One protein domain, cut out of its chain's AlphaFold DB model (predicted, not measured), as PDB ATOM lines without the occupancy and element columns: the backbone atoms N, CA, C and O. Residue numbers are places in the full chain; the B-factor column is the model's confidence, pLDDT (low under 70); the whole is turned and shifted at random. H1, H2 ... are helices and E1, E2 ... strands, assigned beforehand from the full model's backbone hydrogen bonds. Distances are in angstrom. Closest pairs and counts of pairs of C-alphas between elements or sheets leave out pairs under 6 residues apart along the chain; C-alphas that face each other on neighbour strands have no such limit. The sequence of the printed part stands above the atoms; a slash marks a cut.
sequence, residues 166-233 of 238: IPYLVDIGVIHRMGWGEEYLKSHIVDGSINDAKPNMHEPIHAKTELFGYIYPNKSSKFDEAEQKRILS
ATOM      1  N   ILE A 166     297.116 242.896 351.627       89.94
ATOM      2  CA  ILE A 166     296.512 242.828 350.295       89.94
ATOM      3  C   ILE A 166     295.017 243.193 350.304       89.94
ATOM      4  O   ILE A 166     294.649 244.055 349.507       89.94
ATOM      5  N   PRO A 167     294.150 242.651 351.189       89.38
ATOM      6  CA  PRO A 167     292.734 243.007 351.175       89.38
ATOM      7  C   PRO A 167     292.479 244.492 351.415       89.38
ATOM      8  O   PRO A 167     291.722 245.110 350.674       89.38
ATOM      9  N   TYR A 168     293.173 245.074 352.393       90.62
ATOM     10  CA  TYR A 168     293.082 246.499 352.693       90.62
ATOM     11  C   TYR A 168     293.584 247.362 351.526       90.62
ATOM     12  O   TYR A 168     292.951 248.350 351.171       90.62
ATOM     13  N   LEU A 169     294.700 246.979 350.899       92.31
ATOM     14  CA  LEU A 169     295.277 247.705 349.765       92.31
ATOM     15  C   LEU A 169     294.422 247.597 348.492       92.31
ATOM     16  O   LEU A 169     294.446 248.518 347.675       92.31
ATOM     17  N   VAL A 170     293.660 246.512 348.329       91.12
ATOM     18  CA  VAL A 170     292.607 246.405 347.307       91.12
ATOM     19  C   VAL A 170     291.469 247.378 347.620       91.12
ATOM     20  O   VAL A 170     291.095 248.149 346.742       91.12
ATOM     21  N   ASP A 171     290.980 247.409 348.865       90.25
ATOM     22  CA  ASP A 171     289.858 248.271 349.282       90.25
ATOM     23  C   ASP A 171     290.138 249.768 349.072       90.25
ATOM     24  O   ASP A 171     289.239 250.540 348.747       90.25
ATOM     25  N   ILE A 172     291.390 250.203 349.250       90.88
ATOM     26  CA  ILE A 172     291.789 251.606 349.035       90.88
ATOM     27  C   ILE A 172     292.289 251.889 347.608       90.88
ATOM     28  O   ILE A 172     292.790 252.983 347.342       90.88
ATOM     29  N   GLY A 173     292.190 250.918 346.696       90.50
ATOM     30  CA  GLY A 173     292.536 251.071 345.279       90.50
ATOM     31  C   GLY A 173     294.035 251.139 344.968       90.50
ATOM     32  O   GLY A 173     294.408 251.512 343.859       90.50
ATOM     33  N   VAL A 174     294.905 250.779 345.918       93.06
ATOM     34  CA  VAL A 174     296.357 250.691 345.689       93.06
ATOM     35  C   VAL A 174     296.682 249.478 344.829       93.06
ATOM     36  O   VAL A 174     297.491 249.586 343.910       93.06
ATOM     37  N   ILE A 175     296.057 248.334 345.124       92.00
ATOM     38  CA  ILE A 175     296.124 247.123 344.304       92.00
ATOM     39  C   ILE A 175     294.879 247.084 343.432       92.00
ATOM     40  O   ILE A 175     293.763 247.024 343.944       92.00
ATOM     41  N   HIS A 176     295.056 247.069 342.117       85.19
ATOM     42  CA  HIS A 176     293.924 247.048 341.204       85.19
ATOM     43  C   HIS A 176     294.236 246.336 339.886       85.19
ATOM     44  O   HIS A 176     295.380 246.041 339.528       85.19
ATOM     45  N   ARG A 177     293.161 246.054 339.150       80.75
ATOM     46  CA  ARG A 177     293.183 245.607 337.760       80.75
ATOM     47  C   ARG A 177     291.910 246.084 337.068       80.75
ATOM     48  O   ARG A 177     290.827 245.971 337.638       80.75
ATOM     49  N   MET A 178     292.016 246.568 335.831       70.88
ATOM     50  CA  MET A 178     290.831 246.981 335.079       70.88
ATOM     51  C   MET A 178     289.895 245.792 334.826       70.88
ATOM     52  O   MET A 178     290.317 244.712 334.407       70.88
ATOM     53  N   GLY A 179     288.604 246.014 335.075       70.00
ATOM     54  CA  GLY A 179     287.530 245.063 334.783       70.00
ATOM     55  C   GLY A 179     287.346 243.931 335.798       70.00
ATOM     56  O   GLY A 179     286.485 243.083 335.579       70.00
ATOM     57  N   TRP A 180     288.130 243.880 336.881       73.81
ATOM     58  CA  TRP A 180     288.004 242.866 337.936       73.81
ATOM     59  C   TRP A 180     287.484 243.495 339.233       73.81
ATOM     60  O   TRP A 180     287.913 244.580 339.611       73.81
ATOM     61  N   GLY A 181     286.548 242.815 339.904       79.19
ATOM     62  CA  GLY A 181     285.996 243.263 341.186       79.19
ATOM     63  C   GLY A 181     286.938 242.993 342.364       79.19
ATOM     64  O   GLY A 181     287.717 242.039 342.337       79.19
ATOM     65  N   GLU A 182     286.829 243.802 343.417       84.06
ATOM     66  CA  GLU A 182     287.681 243.747 344.617       84.06
ATOM     67  C   GLU A 182     287.703 242.360 345.278       84.06
ATOM     68  O   GLU A 182     288.771 241.826 345.565       84.06
ATOM     69  N   GLU A 183     286.543 241.715 345.434       83.62
ATOM     70  CA  GLU A 183     286.433 240.370 346.026       83.62
ATOM     71  C   GLU A 183     287.193 239.294 345.231       83.62
ATOM     72  O   GLU A 183     287.741 238.342 345.799       83.62
ATOM     73  N   TYR A 184     287.295 239.456 343.909       81.62
ATOM     74  CA  TYR A 184     288.106 238.559 343.088       81.62
ATOM     75  C   TYR A 184     289.596 238.770 343.367       81.62
ATOM     76  O   TYR A 184     290.333 237.803 343.552       81.62
ATOM     77  N   LEU A 185     290.050 240.024 343.439       82.88
ATOM     78  CA  LEU A 185     291.453 240.343 343.723       82.88
ATOM     79  C   LEU A 185     291.881 239.800 345.094       82.88
ATOM     80  O   LEU A 185     292.915 239.140 345.190       82.88
ATOM     81  N   LYS A 186     291.046 239.985 346.122       84.12
ATOM     82  CA  LYS A 186     291.287 239.476 347.483       84.12
ATOM     83  C   LYS A 186     291.434 237.955 347.542       84.12
ATOM     84  O   LYS A 186     292.211 237.451 348.345       84.12
ATOM     85  N   SER A 187     290.695 237.225 346.707       78.81
ATOM     86  CA  SER A 187     290.692 235.756 346.704       78.81
ATOM     87  C   SER A 187     291.781 235.119 345.832       78.81
ATOM     88  O   SER A 187     292.092 233.947 346.031       78.81
ATOM     89  N   HIS A 188     292.377 235.860 344.889       77.88
ATOM     90  CA  HIS A 188     293.320 235.308 343.901       77.88
ATOM     91  C   HIS A 188     294.773 235.764 344.083       77.88
ATOM     92  O   HIS A 188     295.676 235.179 343.477       77.88
ATOM     93  N   ILE A 189     295.023 236.777 344.917       77.44
ATOM     94  CA  ILE A 189     296.375 237.141 345.346       77.44
ATOM     95  C   ILE A 189     296.663 236.393 346.653       77.44
ATOM     96  O   ILE A 189     296.235 236.802 347.728       77.44
ATOM     97  N   VAL A 190     297.393 235.285 346.549       68.25
ATOM     98  CA  VAL A 190     297.761 234.419 347.678       68.25
ATOM     99  C   VAL A 190     299.283 234.408 347.796       68.25
ATOM    100  O   VAL A 190     299.983 234.283 346.792       68.25
ATOM    101  N   ASP A 191     299.809 234.596 349.008       65.62
ATOM    102  CA  ASP A 191     301.257 234.631 349.282       65.62
ATOM    103  C   ASP A 191     302.033 235.630 348.398       65.62
ATOM    104  O   ASP A 191     303.132 235.371 347.896       65.62
ATOM    105  N   GLY A 192     301.428 236.793 348.136       59.59
ATOM    106  CA  GLY A 192     302.027 237.844 347.311       59.59
ATOM    107  C   GLY A 192     302.237 237.450 345.842       59.59
ATOM    108  O   GLY A 192     303.080 238.053 345.167       59.59
ATOM    109  N   SER A 193     301.515 236.436 345.355       63.62
ATOM    110  CA  SER A 193     301.544 235.936 343.976       63.62
ATOM    111  C   SER A 193     300.125 235.666 343.465       63.62
ATOM    112  O   SER A 193     299.199 235.463 344.244       63.62
ATOM    113  N   ILE A 194     299.937 235.664 342.142       65.44
ATOM    114  CA  ILE A 194     298.637 235.340 341.543       65.44
ATOM    115  C   ILE A 194     298.506 233.816 341.460       65.44
ATOM    116  O   ILE A 194     299.285 233.164 340.759       65.44
ATOM    117  N   ASN A 195     297.523 233.246 342.155       62.62
ATOM    118  CA  ASN A 195     297.166 231.835 342.030       62.62
ATOM    119  C   ASN A 195     295.969 231.696 341.081       62.62
ATOM    120  O   ASN A 195     294.857 231.400 341.506       62.62
ATOM    121  N   ASP A 196     296.177 231.982 339.795       57.94
ATOM    122  CA  ASP A 196     295.134 231.831 338.780       57.94
ATOM    123  C   ASP A 196     295.620 230.903 337.660       57.94
ATOM    124  O   ASP A 196     296.688 231.090 337.075       57.94
ATOM    125  N   ALA A 197     294.821 229.872 337.391       47.44
ATOM    126  CA  ALA A 197     295.040 228.886 336.341       47.44
ATOM    127  C   ALA A 197     294.508 229.354 334.974       47.44
ATOM    128  O   ALA A 197     294.620 228.618 333.992       47.44
ATOM    129  N   LYS A 198     293.904 230.549 334.878       54.53
ATOM    130  CA  LYS A 198     293.359 231.055 333.615       54.53
ATOM    131  C   LYS A 198     294.471 231.633 332.718       54.53
ATOM    132  O   LYS A 198     295.146 232.588 333.106       54.53
ATOM    133  N   PRO A 199     294.655 231.100 331.495       44.88
ATOM    134  CA  PRO A 199     295.770 231.462 330.613       44.88
ATOM    135  C   PRO A 199     295.640 232.834 329.930       44.88
ATOM    136  O   PRO A 199     296.617 233.321 329.374       44.88
ATOM    137  N   ASN A 200     294.478 233.493 329.998       53.75
ATOM    138  CA  ASN A 200     294.202 234.718 329.236       53.75
ATOM    139  C   ASN A 200     294.003 235.935 330.153       53.75
ATOM    140  O   ASN A 200     292.902 236.479 330.266       53.75
ATOM    141  N   MET A 201     295.068 236.371 330.828       60.53
ATOM    142  CA  MET A 201     295.082 237.690 331.464       60.53
ATOM    143  C   MET A 201     295.545 238.743 330.455       60.53
ATOM    144  O   MET A 201     296.733 238.847 330.182       60.53
ATOM    145  N   HIS A 202     294.613 239.531 329.911       62.69
ATOM    146  CA  HIS A 202     294.943 240.663 329.030       62.69
ATOM    147  C   HIS A 202     295.578 241.855 329.761       62.69
ATOM    148  O   HIS A 202     296.150 242.713 329.109       62.69
ATOM    149  N   GLU A 203     295.480 241.918 331.095       69.50
ATOM    150  CA  GLU A 203     296.174 242.920 331.909       69.50
ATOM    151  C   GLU A 203     296.633 242.300 333.239       69.50
ATOM    152  O   GLU A 203     295.896 241.487 333.813       69.50
ATOM    153  N   PRO A 204     297.822 242.660 333.753       80.62
ATOM    154  CA  PRO A 204     298.302 242.195 335.041       80.62
ATOM    155  C   PRO A 204     297.607 242.905 336.202       80.62
ATOM    156  O   PRO A 204     297.256 244.087 336.144       80.62
ATOM    157  N   ILE A 205     297.521 242.187 337.319       87.00
ATOM    158  CA  ILE A 205     297.304 242.808 338.624       87.00
ATOM    159  C   ILE A 205     298.558 243.609 338.972       87.00
ATOM    160  O   ILE A 205     299.682 243.109 338.842       87.00
ATOM    161  N   HIS A 206     298.371 244.841 339.424       90.50
ATOM    162  CA  HIS A 206     299.465 245.706 339.836       90.50
ATOM    163  C   HIS A 206     299.098 246.505 341.084       90.50
ATOM    164  O   HIS A 206     297.926 246.690 341.406       90.50
ATOM    165  N   ALA A 207     300.131 246.946 341.792       93.69
ATOM    166  CA  ALA A 207     300.037 247.896 342.883       93.69
ATOM    167  C   ALA A 207     300.732 249.193 342.481       93.69
ATOM    168  O   ALA A 207     301.787 249.145 341.838       93.69
ATOM    169  N   LYS A 208     300.175 250.342 342.862       94.56
ATOM    170  CA  LYS A 208     300.743 251.637 342.491       94.56
ATOM    171  C   LYS A 208     300.520 252.719 343.543       94.56
ATOM    172  O   LYS A 208     299.461 252.805 344.156       94.56
ATOM    173  N   THR A 209     301.525 253.573 343.698       95.81
ATOM    174  CA  THR A 209     301.493 254.824 344.463       95.81
ATOM    175  C   THR A 209     301.959 255.987 343.579       95.81
ATOM    176  O   THR A 209     302.006 255.865 342.351       95.81
ATOM    177  N   GLU A 210     302.287 257.138 344.172       95.12
ATOM    178  CA  GLU A 210     302.856 258.258 343.418       95.12
ATOM    179  C   GLU A 210     304.287 257.958 342.938       95.12
ATOM    180  O   GLU A 210     304.646 258.327 341.819       95.12
ATOM    181  N   LEU A 211     305.098 257.273 343.754       96.69
ATOM    182  CA  LEU A 211     306.500 256.989 343.447       96.69
ATOM    183  C   LEU A 211     306.728 255.601 342.840       96.69
ATOM    184  O   LEU A 211     307.593 255.470 341.972       96.69
ATOM    185  N   PHE A 212     305.994 254.575 343.281       97.88
ATOM    186  CA  PHE A 212     306.305 253.185 342.948       97.88
ATOM    187  C   PHE A 212     305.160 252.423 342.291       97.88
ATOM    188  O   PHE A 212     303.982 252.636 342.566       97.88
ATOM    189  N   GLY A 213     305.540 251.483 341.430       96.06
ATOM    190  CA  GLY A 213     304.671 250.471 340.851       96.06
ATOM    191  C   GLY A 213     305.230 249.069 341.060       96.06
ATOM    192  O   GLY A 213     306.442 248.856 341.044       96.06
ATOM    193  N   TYR A 214     304.347 248.094 341.227       94.50
ATOM    194  CA  TYR A 214     304.689 246.678 341.296       94.50
ATOM    195  C   TYR A 214     303.703 245.872 340.458       94.50
ATOM    196  O   TYR A 214     302.497 246.077 340.549       94.50
ATOM    197  N   ILE A 215     304.213 244.947 339.651       91.38
ATOM    198  CA  ILE A 215     303.402 244.054 338.822       91.38
ATOM    199  C   ILE A 215     303.492 242.660 339.422       91.38
ATOM    200  O   ILE A 215     304.587 242.110 339.565       91.38
ATOM    201  N   TYR A 216     302.344 242.081 339.771       88.12
ATOM    202  CA  TYR A 216     302.320 240.740 340.335       88.12
ATOM    203  C   TYR A 216     302.673 239.725 339.241       88.12
ATOM    204  O   TYR A 216     302.086 239.762 338.155       88.12
ATOM    205  N   PRO A 217     303.626 238.811 339.494       78.00
ATOM    206  CA  PRO A 217     304.034 237.834 338.499       78.00
ATOM    207  C   PRO A 217     302.870 236.893 338.177       78.00
ATOM    208  O   PRO A 217     302.268 236.306 339.077       78.00
ATOM    209  N   ASN A 218     302.591 236.722 336.883       69.88
ATOM    210  CA  ASN A 218     301.675 235.703 336.387       69.88
ATOM    211  C   ASN A 218     302.477 234.521 335.817       69.88
ATOM    212  O   ASN A 218     303.377 234.704 334.999       69.88
ATOM    213  N   LYS A 219     302.148 233.294 336.240       60.53
ATOM    214  CA  LYS A 219     302.778 232.066 335.730       60.53
ATOM    215  C   LYS A 219     302.389 231.765 334.275       60.53
ATOM    216  O   LYS A 219     303.152 231.087 333.594       60.53
ATOM    217  N   SER A 220     301.234 232.251 333.809       55.38
ATOM    218  CA  SER A 220     300.692 231.943 332.477       55.38
ATOM    219  C   SER A 220     301.025 232.973 331.393       55.38
ATOM    220  O   SER A 220     300.918 232.650 330.213       55.38
ATOM    221  N   SER A 221     301.472 234.180 331.752       58.62
ATOM    222  CA  SER A 221     301.753 235.247 330.784       58.62
ATOM    223  C   SER A 221     302.895 236.161 331.241       58.62
ATOM    224  O   SER A 221     302.905 236.660 332.367       58.62
ATOM    225  N   LYS A 222     303.867 236.402 330.349       65.81
ATOM    226  CA  LYS A 222     304.910 237.420 330.536       65.81
ATOM    227  C   LYS A 222     304.496 238.685 329.790       65.81
ATOM    228  O   LYS A 222     304.415 238.658 328.568       65.81
ATOM    229  N   PHE A 223     304.259 239.762 330.530       71.94
ATOM    230  CA  PHE A 223     304.028 241.093 329.968       71.94
ATOM    231  C   PHE A 223     305.372 241.705 329.568       71.94
ATOM    232  O   PHE A 223     306.318 241.651 330.364       71.94
ATOM    233  N   ASP A 224     305.470 242.252 328.359       79.69
ATOM    234  CA  ASP A 224     306.691 242.914 327.899       79.69
ATOM    235  C   ASP A 224     306.899 244.278 328.582       79.69
ATOM    236  O   ASP A 224     306.032 244.794 329.288       79.69
ATOM    237  N   GLU A 225     308.085 244.865 328.420       78.75
ATOM    238  CA  GLU A 225     308.430 246.123 329.088       78.75
ATOM    239  C   GLU A 225     307.541 247.301 328.652       78.75
ATOM    240  O   GLU A 225     307.233 248.170 329.471       78.75
ATOM    241  N   ALA A 226     307.102 247.327 327.389       81.81
ATOM    242  CA  ALA A 226     306.255 248.392 326.860       81.81
ATOM    243  C   ALA A 226     304.853 248.339 327.478       81.81
ATOM    244  O   ALA A 226     304.294 249.370 327.860       81.81
ATOM    245  N   GLU A 227     304.308 247.138 327.641       81.88
ATOM    246  CA  GLU A 227     303.027 246.903 328.286       81.88
ATOM    247  C   GLU A 227     303.085 247.224 329.780       81.88
ATOM    248  O   GLU A 227     302.245 247.976 330.278       81.88
ATOM    249  N   GLN A 228     304.125 246.757 330.480       83.88
ATOM    250  CA  GLN A 228     304.371 247.115 331.881       83.88
ATOM    251  C   GLN A 228     304.430 248.639 332.060       83.88
ATOM    252  O   GLN A 228     303.802 249.184 332.970       83.88
ATOM    253  N   LYS A 229     305.104 249.347 331.143       84.56
ATOM    254  CA  LYS A 229     305.192 250.808 331.160       84.56
ATOM    255  C   LYS A 229     303.843 251.460 330.914       84.56
ATOM    256  O   LYS A 229     303.505 252.399 331.629       84.56
ATOM    257  N   ARG A 230     303.051 250.970 329.955       85.75
ATOM    258  CA  ARG A 230     301.688 251.464 329.687       85.75
ATOM    259  C   ARG A 230     300.815 251.387 330.938       85.75
ATOM    260  O   ARG A 230     300.115 252.344 331.243       85.75
ATOM    261  N   ILE A 231     300.880 250.270 331.657       83.62
ATOM    262  CA  ILE A 231     300.054 250.008 332.842       83.62
ATOM    263  C   ILE A 231     300.509 250.845 334.035       83.62
ATOM    264  O   ILE A 231     299.693 251.439 334.734       83.62
ATOM    265  N   LEU A 232     301.821 250.925 334.259       86.31
ATOM    266  CA  LEU A 232     302.389 251.676 335.376       86.31
ATOM    267  C   LEU A 232     302.489 253.179 335.109       86.31
ATOM    268  O   LEU A 232     302.746 253.943 336.043       86.31
ATOM    269  N   SER A 233     302.254 253.636 333.879       78.50
ATOM    270  CA  SER A 233     302.167 255.063 333.573       78.50
ATOM    271  C   SER A 233     301.037 255.704 334.386       78.50
ATOM    272  O   SER A 233     300.026 255.060 334.679       78.50
TER     273      SER A 233
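This is residues 166 to 233 of the 238 residues of an uncharacterized protein of Methanolacinia petrolearia (strain DSM 11571 / OCM 486 / SEBR 4847) (UniProt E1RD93). A small antiparallel strand hairpin, E1 and E2, sits between a helical hairpin, H1 and H2, on one side and H3 on the other, with a long loop, residues 189 to 205, between H2 and E1. The printed part has 68 residues, under half in named elements, ordered H1 H2 E1 E2 H3; the class is mixed, helices and strands. It is compact, radius of gyration of the C-alphas 11.4 A, spanning 31 by 29 by 22 A.

H1, residues 166 to 171, touches H2, residues 182 to 188, closest at the C-alphas of Pro 167 and Lys 186, 5.3 A; they run opposite ways at a shallow tilt of 15 degrees. Residues 175 to 176 pair antiparallel with 206 to 207 of E1, residues 206 to 208. E1 and E2, residues 212 to 215, have N 207 and O 214 within hydrogen-bond range, 2.8 A. The closest C-alphas of E2 and H3, residues 225 to 232, are those of Gly 213 and Leu 232, 6.1 A. In the three helices every O i to N i+4 pair is within hydrogen-bond range.

H1 begins at C-alpha 166 (296.512, 242.828, 350.295); H3, 10.3 A long, ends at C-alpha 232 (302.389, 251.676, 335.376). H2 measures 10.2 A and E2 10.4 A.

The printed part has no cut. The link H2 to E1 is long. Residues 190 to 203 and 218 to 222 are under pLDDT 70.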